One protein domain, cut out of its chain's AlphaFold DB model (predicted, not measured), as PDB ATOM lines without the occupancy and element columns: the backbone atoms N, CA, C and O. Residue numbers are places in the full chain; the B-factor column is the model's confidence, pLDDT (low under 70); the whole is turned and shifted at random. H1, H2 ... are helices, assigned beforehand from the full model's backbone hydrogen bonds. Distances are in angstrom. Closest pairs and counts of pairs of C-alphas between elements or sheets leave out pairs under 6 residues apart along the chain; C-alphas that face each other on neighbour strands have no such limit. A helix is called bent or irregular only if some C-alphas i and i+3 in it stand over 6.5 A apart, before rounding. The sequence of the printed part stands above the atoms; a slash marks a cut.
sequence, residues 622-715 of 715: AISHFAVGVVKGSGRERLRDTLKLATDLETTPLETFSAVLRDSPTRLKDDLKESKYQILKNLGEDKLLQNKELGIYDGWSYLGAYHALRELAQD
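What this domain is: This is residues 622 to 715 of the 715 residues of an uncharacterized protein of Anaerolineae bacterium (UniProt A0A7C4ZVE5). Three helices, H1, H3 and H4, run roughly along one another with their centres in a triangle, and the longest helix, H2, crosses H1 at a slant and packs with its last part on H3. A large loop region, residues 664 to 699, lies toward the end where H1 and H3 finish and H4 starts, and it makes one end of the longest axis. The printed part has 94 residues with four named helices, in the order H1, H2, H3, H4, and no named strand; the class is all helix. It is compact, with a radius of gyration of the C-alphas of 13.1 A, and its C-alphas span 37 by 31 by 24 A.

How they stand to each other: The printed part begins with H1, residues 622 to 630, and a tight link of 4 residues leads to H2, residues 635 to 651. H1 and H2 touch, and their closest C-alphas, those of Ala 627 and Thr 642, are 5.5 A apart. They run opposite ways at a steep tilt of 45 degrees. A tight link of 1 residue joins H2 to H3, residues 653 to 663. H2 touches H3 with residues 645 to 649 alone; the closest C-alphas are those of Leu 649 and Thr 656, 5.5 A apart. Their tilt is steep, 49 degrees, opposite ways. H1 and H3 run the same way at a shallow tilt of 11 degrees, but they are close but not clearly touching: their closest C-alphas, those of Val 630 and Val 660, are 7.9 A apart. A long link leads to H4, residues 700 to 711. H3 and H4 form a helical hairpin, opposite ways at a shallow tilt of 25 degrees. H4 touches H3 with residues 706 to 710 alone, and the closest C-alphas, those of Pro 653 and Leu 709, are 6.2 A apart. H4 touches H1 with residues 705 to 709 alone; the C-alphas of Ala 622 and Ala 708, the closest, are 6.1 A apart. H1 and H4 run opposite ways at a shallow tilt of 34 degrees, only just short of steep. H2 and H4 are apart, but only just, with 8.4 A between their closest C-alphas. The helix packing is part aligned, part crossed: of the 4 pairs of helices that touch, 2 are at a shallow tilt. In H1, H2, H3 and H4 every O i to N i+4 pair is within hydrogen-bond range.

Where its parts are: H1 has 9 residues, and its first C-alpha, that of Ala 622, is at (7.785, -25.485, 173.451). From first to last C-alpha H1 measures 12.5 A. H2 has 17 residues and measures 24.7 A, beginning with C-alpha 635 at (0.880, -6.579, 180.755). H3 has 11 residues and measures 15.3 A. H4 has 12 residues and measures 16.7 A, and it ends with C-alpha 711 at (14.595, -33.004, 172.673). None of the four helices is bent.

The domain as a whole: The two C-alphas farthest apart, those of Arg 636 and Glu 693, are 38.9 A apart, while the first and last printed C-alphas are 14.0 A apart. The printed part has no cut and ends at Asp 715, the chain's last residue. The long link from H3 to H4 has 36 residues, with C-alphas 5 to 22 A from the mean of all C-alphas. Within it, residues 690 to 691 pair with residues 696 to 697, antiparallel. The mean pLDDT of the printed part is 72.6, and 29 residues are under 70, among them residues 633 to 640, 681 to 689 and 712 to 715.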
ATOM      1  N   ALA A 622       7.568 -24.838 172.154       73.75
ATOM      2  CA  ALA A 622       7.785 -25.485 173.451       73.75
ATOM      3  C   ALA A 622       8.306 -24.500 174.515       73.75
ATOM      4  O   ALA A 622       7.775 -24.442 175.627       73.75
ATOM      5  N   ILE A 623       9.305 -23.684 174.154       76.88
ATOM      6  CA  ILE A 623       9.888 -22.668 175.044       76.88
ATOM      7  C   ILE A 623       8.847 -21.598 175.412       76.88
ATOM      8  O   ILE A 623       8.670 -21.296 176.593       76.88
ATOM      9  N   SER A 624       8.135 -21.044 174.422       71.94
ATOM     10  CA  SER A 624       7.091 -20.030 174.621       71.94
ATOM     11  C   SER A 624       5.957 -20.542 175.493       71.94
ATOM     12  O   SER A 624       5.556 -19.860 176.436       71.94
ATOM     13  N   HIS A 625       5.433 -21.731 175.188       73.62
ATOM     14  CA  HIS A 625       4.301 -22.307 175.905       73.62
ATOM     15  C   HIS A 625       4.642 -22.521 177.382       73.62
ATOM     16  O   HIS A 625       3.888 -22.106 178.263       73.62
ATOM     17  N   PHE A 626       5.826 -23.074 177.659       79.06
ATOM     18  CA  PHE A 626       6.298 -23.243 179.026       79.06
ATOM     19  C   PHE A 626       6.482 -21.894 179.737       79.06
ATOM     20  O   PHE A 626       5.926 -21.692 180.817       79.06
ATOM     21  N   ALA A 627       7.189 -20.938 179.121       77.94
ATOM     22  CA  ALA A 627       7.471 -19.641 179.737       77.94
ATOM     23  C   ALA A 627       6.199 -18.814 180.012       77.94
ATOM     24  O   ALA A 627       6.071 -18.215 181.080       77.94
ATOM     25  N   VAL A 628       5.234 -18.790 179.088       73.56
ATOM     26  CA  VAL A 628       3.942 -18.103 179.280       73.56
ATOM     27  C   VAL A 628       3.105 -18.777 180.365       73.56
ATOM     28  O   VAL A 628       2.432 -18.083 181.136       73.56
ATOM     29  N   GLY A 629       3.154 -20.109 180.433       74.56
ATOM     30  CA  GLY A 629       2.400 -20.901 181.396       74.56
ATOM     31  C   GLY A 629       2.848 -20.691 182.842       74.56
ATOM     32  O   GLY A 629       2.004 -20.674 183.736       74.56
ATOM     33  N   VAL A 630       4.144 -20.463 183.081       80.75
ATOM     34  CA  VAL A 630       4.724 -20.388 184.439       80.75
ATOM     35  C   VAL A 630       5.005 -18.967 184.942       80.75
ATOM     36  O   VAL A 630       5.172 -18.771 186.146       80.75
ATOM     37  N   VAL A 631       5.056 -17.948 184.080       77.88
ATOM     38  CA  VAL A 631       5.293 -16.558 184.519       77.88
ATOM     39  C   VAL A 631       4.004 -15.916 185.042       77.88
ATOM     40  O   VAL A 631       2.973 -15.915 184.369       77.88
ATOM     41  N   LYS A 632       4.080 -15.343 186.250       72.69
ATOM     42  CA  LYS A 632       2.982 -14.624 186.919       72.69
ATOM     43  C   LYS A 632       2.777 -13.215 186.349       72.69
ATOM     44  O   LYS A 632       3.681 -12.617 185.773       72.69
ATOM     45  N   GLY A 633       1.600 -12.646 186.604       65.31
ATOM     46  CA  GLY A 633       1.302 -11.235 186.336       65.31
ATOM     47  C   GLY A 633       0.599 -10.985 185.002       65.31
ATOM     48  O   GLY A 633       0.007 -11.885 184.410       65.31
ATOM     49  N   SER A 634       0.609  -9.729 184.551       55.53
ATOM     50  CA  SER A 634      -0.046  -9.286 183.313       55.53
ATOM     51  C   SER A 634       0.651  -8.059 182.712       55.53
ATOM     52  O   SER A 634       1.436  -7.382 183.379       55.53
ATOM     53  N   GLY A 635       0.378  -7.771 181.438       52.97
ATOM     54  CA  GLY A 635       0.880  -6.579 180.755       52.97
ATOM     55  C   GLY A 635       2.386  -6.607 180.463       52.97
ATOM     56  O   GLY A 635       2.999  -7.659 180.303       52.97
ATOM     57  N   ARG A 636       3.002  -5.419 180.372       54.50
ATOM     58  CA  ARG A 636       4.394  -5.253 179.901       54.50
ATOM     59  C   ARG A 636       5.443  -5.938 180.782       54.50
ATOM     60  O   ARG A 636       6.501  -6.311 180.277       54.50
ATOM     61  N   GLU A 637       5.182  -6.077 182.079       60.38
ATOM     62  CA  GLU A 637       6.099  -6.744 183.013       60.38
ATOM     63  C   GLU A 637       6.103  -8.258 182.807       60.38
ATOM     64  O   GLU A 637       7.182  -8.839 182.703       60.38
ATOM     65  N   ARG A 638       4.922  -8.867 182.614       66.25
ATOM     66  CA  ARG A 638       4.801 -10.281 182.238       66.25
ATOM     67  C   ARG A 638       5.545 -10.561 180.939       66.25
ATOM     68  O   ARG A 638       6.402 -11.433 180.929       66.25
ATOM     69  N   LEU A 639       5.310  -9.763 179.892       60.97
ATOM     70  CA  LEU A 639       6.014  -9.909 178.615       60.97
ATOM     71  C   LEU A 639       7.537  -9.866 178.807       60.97
ATOM     72  O   LEU A 639       8.262 -10.707 178.281       60.97
ATOM     73  N   ARG A 640       8.046  -8.900 179.583       66.25
ATOM     74  CA  ARG A 640       9.485  -8.783 179.865       66.25
ATOM     75  C   ARG A 640      10.028 -10.036 180.556       66.25
ATOM     76  O   ARG A 640      11.090 -10.520 180.164       66.25
ATOM     77  N   ASP A 641       9.332 -10.531 181.571       71.19
ATOM     78  CA  ASP A 641       9.802 -11.642 182.396       71.19
ATOM     79  C   ASP A 641       9.642 -12.991 181.669       71.19
ATOM     80  O   ASP A 641      10.532 -13.836 181.752       71.19
ATOM     81  N   THR A 642       8.603 -13.146 180.842       72.50
ATOM     82  CA  THR A 642       8.439 -14.250 179.885       72.50
ATOM     83  C   THR A 642       9.561 -14.265 178.853       72.50
ATOM     84  O   THR A 642      10.176 -15.308 178.646       72.50
ATOM     85  N   LEU A 643       9.885 -13.121 178.238       68.31
ATOM     86  CA  LEU A 643      10.986 -13.033 177.274       68.31
ATOM     87  C   LEU A 643      12.334 -13.366 177.920       68.31
ATOM     88  O   LEU A 643      13.166 -14.029 177.299       68.31
ATOM     89  N   LYS A 644      12.549 -12.928 179.167       76.12
ATOM     90  CA  LYS A 644      13.754 -13.267 179.927       76.12
ATOM     91  C   LYS A 644      13.833 -14.774 180.176       76.12
ATOM     92  O   LYS A 644      14.821 -15.385 179.791       76.12
ATOM     93  N   LEU A 645      12.775 -15.370 180.728       82.25
ATOM     94  CA  LEU A 645      12.739 -16.800 181.017       82.25
ATOM     95  C   LEU A 645      12.916 -17.651 179.752       82.25
ATOM     96  O   LEU A 645      13.655 -18.626 179.767       82.25
ATOM     97  N   ALA A 646      12.282 -17.267 178.646       76.50
ATOM     98  CA  ALA A 646      12.443 -17.944 177.365       76.50
ATOM     99  C   ALA A 646      13.883 -17.873 176.831       76.50
ATOM    100  O   ALA A 646      14.371 -18.842 176.260       76.50
ATOM    101  N   THR A 647      14.573 -16.747 177.040       74.69
ATOM    102  CA  THR A 647      15.990 -16.591 176.665       74.69
ATOM    103  C   THR A 647      16.888 -17.488 177.522       74.69
ATOM    104  O   THR A 647      17.804 -18.131 177.006       74.69
ATOM    105  N   ASP A 648      16.606 -17.568 178.823       82.12
ATOM    106  CA  ASP A 648      17.336 -18.432 179.753       82.12
ATOM    107  C   ASP A 648      17.107 -19.921 179.401       82.12
ATOM    108  O   ASP A 648      18.060 -20.694 179.315       82.12
ATOM    109  N   LEU A 649      15.866 -20.309 179.073       81.31
ATOM    110  CA  LEU A 649      15.508 -21.648 178.578       81.31
ATOM    111  C   LEU A 649      16.141 -21.980 177.227       81.31
ATOM    112  O   LEU A 649      16.445 -23.134 176.971       81.31
ATOM    113  N   GLU A 650      16.332 -21.004 176.345       77.00
ATOM    114  CA  GLU A 650      17.036 -21.233 175.083       77.00
ATOM    115  C   GLU A 650      18.528 -21.513 175.313       77.00
ATOM    116  O   GLU A 650      19.121 -22.316 174.592       77.00
ATOM    117  N   THR A 651      19.127 -20.853 176.308       80.44
ATOM    118  CA  THR A 651      20.568 -20.914 176.580       80.44
ATOM    119  C   THR A 651      20.937 -22.151 177.392       80.44
ATOM    120  O   THR A 651      21.892 -22.847 177.056       80.44
ATOM    121  N   THR A 652      20.177 -22.438 178.451       83.75
ATOM    122  CA  THR A 652      20.357 -23.613 179.312       83.75
ATOM    123  C   THR A 652      18.992 -24.253 179.623       83.75
ATOM    124  O   THR A 652      18.448 -24.084 180.720       83.75
ATOM    125  N   PRO A 653      18.408 -25.012 178.670       82.62
ATOM    126  CA  PRO A 653      17.032 -25.506 178.773       82.62
ATOM    127  C   PRO A 653      16.752 -26.299 180.049       82.62
ATOM    128  O   PRO A 653      15.819 -25.984 180.787       82.62
ATOM    129  N   LEU A 654      17.586 -27.297 180.352       86.25
ATOM    130  CA  LEU A 654      17.361 -28.202 181.483       86.25
ATOM    131  C   LEU A 654      17.677 -27.553 182.838       86.25
ATOM    132  O   LEU A 654      16.958 -27.785 183.811       86.25
ATOM    133  N   GLU A 655      18.717 -26.716 182.911       86.94
ATOM    134  CA  GLU A 655      19.079 -26.006 184.146       86.94
ATOM    135  C   GLU A 655      18.005 -24.987 184.522       86.94
ATOM    136  O   GLU A 655      17.572 -24.920 185.675       86.94
ATOM    137  N   THR A 656      17.533 -24.234 183.528       88.12
ATOM    138  CA  THR A 656      16.504 -23.216 183.709       88.12
ATOM    139  C   THR A 656      15.153 -23.861 184.011       88.12
ATOM    140  O   THR A 656      14.473 -23.426 184.938       88.12
ATOM    141  N   PHE A 657      14.784 -24.947 183.323       87.06
ATOM    142  CA  PHE A 657      13.595 -25.738 183.657       87.06
ATOM    143  C   PHE A 657      13.642 -26.261 185.103       87.06
ATOM    144  O   PHE A 657      12.671 -26.130 185.847       87.06
ATOM    145  N   SER A 658      14.794 -26.780 185.546       86.56
ATOM    146  CA  SER A 658      15.001 -27.219 186.933       86.56
ATOM    147  C   SER A 658      14.896 -26.067 187.941       86.56
ATOM    148  O   SER A 658      14.337 -26.234 189.026       86.56
ATOM    149  N   ALA A 659      15.413 -24.882 187.606       87.88
ATOM    150  CA  ALA A 659      15.259 -23.688 188.433       87.88
ATOM    151  C   ALA A 659      13.787 -23.262 188.548       87.88
ATOM    152  O   ALA A 659      13.320 -23.013 189.655       87.88
ATOM    153  N   VAL A 660      13.038 -23.264 187.438       87.12
ATOM    154  CA  VAL A 660      11.597 -22.969 187.445       87.12
ATOM    155  C   VAL A 660      10.840 -23.958 188.321       87.12
ATOM    156  O   VAL A 660      10.066 -23.525 189.161       87.12
ATOM    157  N   LEU A 661      11.096 -25.263 188.196       84.62
ATOM    158  CA  LEU A 661      10.435 -26.274 189.028       84.62
ATOM    159  C   LEU A 661      10.673 -26.073 190.531       84.62
ATOM    160  O   LEU A 661       9.756 -26.289 191.317       84.62
ATOM    161  N   ARG A 662      11.884 -25.661 190.930       82.75
ATOM    162  CA  ARG A 662      12.222 -25.371 192.337       82.75
ATOM    163  C   ARG A 662      11.536 -24.114 192.862       82.75
ATOM    164  O   ARG A 662      11.172 -24.066 194.030       82.75
ATOM    165  N   ASP A 663      11.368 -23.128 191.988       84.50
ATOM    166  CA  ASP A 663      10.766 -21.828 192.285       84.50
ATOM    167  C   ASP A 663       9.230 -21.811 192.048       84.50
ATOM    168  O   ASP A 663       8.575 -20.778 192.254       84.50
ATOM    169  N   SER A 664       8.658 -22.939 191.605       82.31
ATOM    170  CA  SER A 664       7.228 -23.172 191.368       82.31
ATOM    171  C   SER A 664       6.583 -23.931 192.539       82.31
ATOM    172  O   SER A 664       7.185 -24.859 193.081       82.31
ATOM    173  N   PRO A 665       5.325 -23.621 192.896       75.75
ATOM    174  CA  PRO A 665       4.620 -24.284 193.989       75.75
ATOM    175  C   PRO A 665       4.070 -25.638 193.512       75.75
ATOM    176  O   PRO A 665       2.958 -25.734 193.000       75.75
ATOM    177  N   THR A 666       4.879 -26.692 193.607       73.25
ATOM    178  CA  THR A 666       4.550 -28.037 193.095       73.25
ATOM    179  C   THR A 666       3.811 -28.901 194.121       73.25
ATOM    180  O   THR A 666       3.133 -29.864 193.752       73.25
ATOM    181  N   ARG A 667       3.873 -28.546 195.409       78.50
ATOM    182  CA  ARG A 667       3.201 -29.254 196.508       78.50
ATOM    183  C   ARG A 667       1.943 -28.510 196.939       78.50
ATOM    184  O   ARG A 667       1.916 -27.285 196.968       78.50
ATOM    185  N   LEU A 668       0.933 -29.246 197.407       74.31
ATOM    186  CA  LEU A 668      -0.331 -28.662 197.895       74.31
ATOM    187  C   LEU A 668      -0.160 -27.731 199.114       74.31
ATOM    188  O   LEU A 668      -1.092 -27.017 199.471       74.31
ATOM    189  N   LYS A 669       1.002 -27.770 199.777       76.06
ATOM    190  CA  LYS A 669       1.338 -26.949 200.951       76.06
ATOM    191  C   LYS A 669       2.196 -25.722 200.622       76.06
ATOM    192  O   LYS A 669       2.484 -24.954 201.536       76.06
ATOM    193  N   ASP A 670       2.636 -25.563 199.374       78.31
ATOM    194  CA  ASP A 670       3.492 -24.445 198.978       78.31
ATOM    195  C   ASP A 670       2.686 -23.137 198.935       78.31
ATOM    196  O   ASP A 670       1.518 -23.123 198.535       78.31
ATOM    197  N   ASP A 671       3.308 -22.016 199.319       74.56
ATOM    198  CA  ASP A 671       2.645 -20.714 199.252       74.56
ATOM    199  C   ASP A 671       2.567 -20.211 197.797       74.56
ATOM    200  O   ASP A 671       3.549 -19.824 197.148       74.56
ATOM    201  N   LEU A 672       1.343 -20.196 197.269       69.12
ATOM    202  CA  LEU A 672       1.033 -19.712 195.927       69.12
ATOM    203  C   LEU A 672       1.299 -18.205 195.759       69.12
ATOM    204  O   LEU A 672       1.471 -17.750 194.626       69.12
ATOM    205  N   LYS A 673       1.328 -17.416 196.840       66.38
ATOM    206  CA  LYS A 673       1.568 -15.965 196.785       66.38
ATOM    207  C   LYS A 673       3.054 -15.617 196.768       66.38
ATOM    208  O   LYS A 673       3.428 -14.707 196.036       66.38
ATOM    209  N   GLU A 674       3.883 -16.349 197.509       71.25
ATOM    210  CA  GLU A 674       5.325 -16.068 197.633       71.25
ATOM    211  C   GLU A 674       6.187 -16.733 196.549       71.25
ATOM    212  O   GLU A 674       7.326 -16.330 196.320       71.25
ATOM    213  N   SER A 675       5.650 -17.727 195.838       77.19
ATOM    214  CA  SER A 675       6.359 -18.378 194.731       77.19
ATOM    215  C   SER A 675       6.676 -17.407 193.588       77.19
ATOM    216  O   SER A 675       5.875 -16.543 193.222       77.19
ATOM    217  N   LYS A 676       7.840 -17.580 192.966       79.31
ATOM    218  CA  LYS A 676       8.282 -16.743 191.843       79.31
ATOM    219  C   LYS A 676       7.548 -17.089 190.545       79.31
ATOM    220  O   LYS A 676       7.216 -16.190 189.775       79.31
ATOM    221  N   TYR A 677       7.251 -18.370 190.332       83.44
ATOM    222  CA  TYR A 677       6.508 -18.871 189.174       83.44
ATOM    223  C   TYR A 677       5.162 -19.468 189.595       83.44
ATOM    224  O   TYR A 677       4.959 -19.827 190.754       83.44
ATOM    225  N   GLN A 678       4.198 -19.505 188.678       81.06
ATOM    226  CA  GLN A 678       2.916 -20.181 188.874       81.06
ATOM    227  C   GLN A 678       2.962 -21.614 188.345       81.06
ATOM    228  O   GLN A 678       3.852 -21.997 187.589       81.06
ATOM    229  N   ILE A 679       1.964 -22.401 188.737       77.94
ATOM    230  CA  ILE A 679       1.817 -23.781 188.285       77.94
ATOM    231  C   ILE A 679       1.442 -23.788 186.804       77.94
ATOM    232  O   ILE A 679       0.463 -23.147 186.411       77.94
ATOM    233  N   LEU A 680       2.198 -24.539 186.002       73.75
ATOM    234  CA  LEU A 680       1.840 -24.847 184.626       73.75
ATOM    235  C   LEU A 680       0.537 -25.657 184.608       73.75
ATOM    236  O   LEU A 680       0.476 -26.739 185.183       73.75
ATOM    237  N   LYS A 681      -0.501 -25.120 183.968       68.12
ATOM    238  CA  LYS A 681      -1.783 -25.810 183.783       68.12
ATOM    239  C   LYS A 681      -1.749 -26.678 182.521       68.12
ATOM    240  O   LYS A 681      -1.014 -26.367 181.582       68.12
ATOM    241  N   ASN A 682      -2.584 -27.716 182.472       59.44
ATOM    242  CA  ASN A 682      -2.843 -28.447 181.233       59.44
ATOM    243  C   ASN A 682      -3.519 -27.529 180.201       59.44
ATOM    244  O   ASN A 682      -4.365 -26.699 180.543       59.44
ATOM    245  N   LEU A 683      -3.150 -27.695 178.928       46.97
ATOM    246  CA  LEU A 683      -3.800 -27.023 177.801       46.97
ATOM    247  C   LEU A 683      -5.296 -27.371 177.796       46.97
ATOM    248  O   LEU A 683      -5.656 -28.522 177.576       46.97
ATOM    249  N   GLY A 684      -6.152 -26.374 178.037       42.88
ATOM    250  CA  GLY A 684      -7.613 -26.526 178.015       42.88
ATOM    251  C   GLY A 684      -8.275 -26.855 179.359       42.88
ATOM    252  O   GLY A 684      -9.495 -26.987 179.392       42.88
ATOM    253  N   GLU A 685      -7.526 -26.948 180.465       50.34
ATOM    254  CA  GLU A 685      -8.097 -27.223 181.791       50.34
ATOM    255  C   GLU A 685      -8.003 -26.015 182.734       50.34
ATOM    256  O   GLU A 685      -6.923 -25.545 183.106       50.34
ATOM    257  N   ASP A 686      -9.163 -25.527 183.181       49.16
ATOM    258  CA  ASP A 686      -9.252 -24.346 184.049       49.16
ATOM    259  C   ASP A 686      -8.888 -24.641 185.513       49.16
ATOM    260  O   ASP A 686      -8.460 -23.743 186.257       49.16
ATOM    261  N   LYS A 687      -9.016 -25.908 185.931       57.41
ATOM    262  CA  LYS A 687      -8.772 -26.373 187.300       57.41
ATOM    263  C   LYS A 687      -7.415 -27.053 187.416       57.41
ATOM    264  O   LYS A 687      -7.063 -27.913 186.622       57.41
ATOM    265  N   LEU A 688      -6.690 -26.705 188.478       62.12
ATOM    266  CA  LEU A 688      -5.500 -27.440 188.888       62.12
ATOM    267  C   LEU A 688      -5.920 -28.838 189.337       62.12
ATOM    268  O   LEU A 688      -6.568 -28.984 190.378       62.12
ATOM    269  N   LEU A 689      -5.558 -29.848 188.553       64.12
ATOM    270  CA  LEU A 689      -5.691 -31.234 188.967       64.12
ATOM    271  C   LEU A 689      -4.759 -31.480 190.159       64.12
ATOM    272  O   LEU A 689      -3.609 -31.039 190.190       64.12
ATOM    273  N   GLN A 690      -5.294 -32.126 191.190       73.12
ATOM    274  CA  GLN A 690      -4.584 -32.390 192.438       73.12
ATOM    275  C   GLN A 690      -4.504 -33.891 192.639       73.12
ATOM    276  O   GLN A 690      -5.536 -34.564 192.682       73.12
ATOM    277  N   ASN A 691      -3.298 -34.403 192.855       71.62
ATOM    278  CA  ASN A 691      -3.135 -35.745 193.376       71.62
ATOM    279  C   ASN A 691      -3.081 -35.659 194.906       71.62
ATOM    280  O   ASN A 691      -2.028 -35.432 195.507       71.62
ATOM    281  N   LYS A 692      -4.254 -35.793 195.539       70.62
ATOM    282  CA  LYS A 692      -4.399 -35.693 196.999       70.62
ATOM    283  C   LYS A 692      -3.620 -36.777 197.750       70.62
ATOM    284  O   LYS A 692      -3.184 -36.512 198.864       70.62
ATOM    285  N   GLU A 693      -3.424 -37.949 197.148       70.50
ATOM    286  CA  GLU A 693      -2.669 -39.059 197.747       70.50
ATOM    287  C   GLU A 693      -1.168 -38.760 197.796       70.50
ATOM    288  O   GLU A 693      -0.508 -39.043 198.793       70.50
ATOM    289  N   LEU A 694      -0.636 -38.123 196.750       68.19
ATOM    290  CA  LEU A 694       0.775 -37.744 196.661       68.19
ATOM    291  C   LEU A 694       1.074 -36.354 197.248       68.19
ATOM    292  O   LEU A 694       2.236 -35.974 197.374       68.19
ATOM    293  N   GLY A 695       0.047 -35.583 197.618       70.62
ATOM    294  CA  GLY A 695       0.210 -34.249 198.201       70.62
ATOM    295  C   GLY A 695       0.754 -33.199 197.221       70.62
ATOM    296  O   GLY A 695       1.309 -32.185 197.658       70.62
ATOM    297  N   ILE A 696       0.605 -33.432 195.915       75.00
ATOM    298  CA  ILE A 696       1.154 -32.598 194.836       75.00
ATOM    299  C   ILE A 696       0.071 -32.158 193.850       75.00
ATOM    300  O   ILE A 696      -0.986 -32.784 193.724       75.00
ATOM    301  N   TYR A 697       0.359 -31.074 193.138       72.56
ATOM    302  CA  TYR A 697      -0.376 -30.729 191.926       72.56
ATOM    303  C   TYR A 697       0.034 -31.666 190.787       72.56
ATOM    304  O   TYR A 697       1.160 -32.167 190.767       72.56
ATOM    305  N   ASP A 698      -0.889 -31.940 189.869       67.62
ATOM    306  CA  ASP A 698      -0.624 -32.816 188.734       67.62
ATOM    307  C   ASP A 698       0.527 -32.280 187.861       67.62
ATOM    308  O   ASP A 698       0.573 -31.101 187.510       67.62
ATOM    309  N   GLY A 699       1.490 -33.153 187.561       64.88
ATOM    310  CA  GLY A 699       2.768 -32.813 186.936       64.88
ATOM    311  C   GLY A 699       2.868 -33.188 185.459       64.88
ATOM    312  O   GLY A 699       3.919 -32.959 184.859       64.88
ATOM    313  N   TRP A 700       1.822 -33.764 184.853       69.12
ATOM    314  CA  TRP A 700       1.867 -34.226 183.458       69.12
ATOM    315  C   TRP A 700       2.230 -33.116 182.467       69.12
ATOM    316  O   TRP A 700       3.029 -33.354 181.560       69.12
ATOM    317  N   SER A 701       1.749 -31.886 182.676       68.38
ATOM    318  CA  SER A 701       2.119 -30.741 181.830       68.38
ATOM    319  C   SER A 701       3.613 -30.417 181.927       68.38
ATOM    320  O   SER A 701       4.237 -30.061 180.928       68.38
ATOM    321  N   TYR A 702       4.213 -30.576 183.113       74.81
ATOM    322  CA  TYR A 702       5.652 -30.397 183.312       74.81
ATOM    323  C   TYR A 702       6.463 -31.535 182.689       74.81
ATOM    324  O   TYR A 702       7.526 -31.269 182.141       74.81
ATOM    325  N   LEU A 703       5.972 -32.776 182.720       74.75
ATOM    326  CA  LEU A 703       6.614 -33.899 182.027       74.75
ATOM    327  C   LEU A 703       6.581 -33.707 180.506       74.75
ATOM    328  O   LEU A 703       7.609 -33.880 179.857       74.75
ATOM    329  N   GLY A 704       5.448 -33.277 179.945       72.56
ATOM    330  CA  GLY A 704       5.340 -32.930 178.525       72.56
ATOM    331  C   GLY A 704       6.281 -31.787 178.132       72.56
ATOM    332  O   GLY A 704       7.010 -31.896 177.148       72.56
ATOM    333  N   ALA A 705       6.341 -30.727 178.947       74.19
ATOM    334  CA  ALA A 705       7.285 -29.629 178.747       74.19
ATOM    335  C   ALA A 705       8.749 -30.085 178.870       74.19
ATOM    336  O   ALA A 705       9.582 -29.672 178.071       74.19
ATOM    337  N   TYR A 706       9.067 -30.962 179.826       80.62
ATOM    338  CA  TYR A 706      10.403 -31.533 179.988       80.62
ATOM    339  C   TYR A 706      10.809 -32.380 178.783       80.62
ATOM    340  O   TYR A 706      11.924 -32.233 178.298       80.62
ATOM    341  N   HIS A 707       9.920 -33.239 178.281       77.81
ATOM    342  CA  HIS A 707      10.179 -34.032 177.080       77.81
ATOM    343  C   HIS A 707      10.464 -33.133 175.876       77.81
ATOM    344  O   HIS A 707      11.507 -33.294 175.245       77.81
ATOM    345  N   ALA A 708       9.618 -32.125 175.643       72.06
ATOM    346  CA  ALA A 708       9.821 -31.163 174.568       72.06
ATOM    347  C   ALA A 708      11.139 -30.380 174.728       72.06
ATOM    348  O   ALA A 708      11.903 -30.258 173.781       72.06
ATOM    349  N   LEU A 709      11.464 -29.892 175.930       75.62
ATOM    350  CA  LEU A 709      12.706 -29.148 176.191       75.62
ATOM    351  C   LEU A 709      13.963 -30.031 176.176       75.62
ATOM    352  O   LEU A 709      15.054 -29.538 175.897       75.62
ATOM    353  N   ARG A 710      13.832 -31.327 176.476       79.12
ATOM    354  CA  ARG A 710      14.930 -32.297 176.427       79.12
ATOM    355  C   ARG A 710      15.312 -32.638 174.995       79.12
ATOM    356  O   ARG A 710      16.504 -32.688 174.718       79.12
ATOM    357  N   GLU A 711      14.337 -32.846 174.113       70.31
ATOM    358  CA  GLU A 711      14.595 -33.004 172.673       70.31
ATOM    359  C   GLU A 711      15.356 -31.784 172.131       70.31
ATOM    360  O   GLU A 711      16.324 -31.930 171.395       70.31
ATOM    361  N   LEU A 712      15.027 -30.585 172.622       65.75
ATOM    362  CA  LEU A 712      15.711 -29.339 172.259       65.75
ATOM    363  C   LEU A 712      17.109 -29.146 172.850       65.75
ATOM    364  O   LEU A 712      17.830 -28.272 172.382       65.75
ATOM    365  N   ALA A 713      17.477 -29.894 173.892       65.06
ATOM    366  CA  ALA A 713      18.811 -29.847 174.493       65.06
ATOM    367  C   ALA A 713      19.791 -30.843 173.847       65.06
ATOM    368  O   ALA A 713      20.972 -30.844 174.194       65.06
ATOM    369  N   GLN A 714      19.292 -31.732 172.981       63.59
ATOM    370  CA  GLN A 714      20.072 -32.753 172.276       63.59
ATOM    371  C   GLN A 714      20.470 -32.328 170.849       63.59
ATOM    372  O   GLN A 714      21.413 -32.906 170.308       63.59
ATOM    373  N   ASP A 715      19.791 -31.315 170.302       54.03
ATOM    374  CA  ASP A 715      20.115 -30.573 169.071       54.03
ATOM    375  C   ASP A 715      21.021 -29.363 169.359       54.03
ATOM    376  O   ASP A 715      21.912 -29.069 168.527       54.03
TER     377      ASP A 715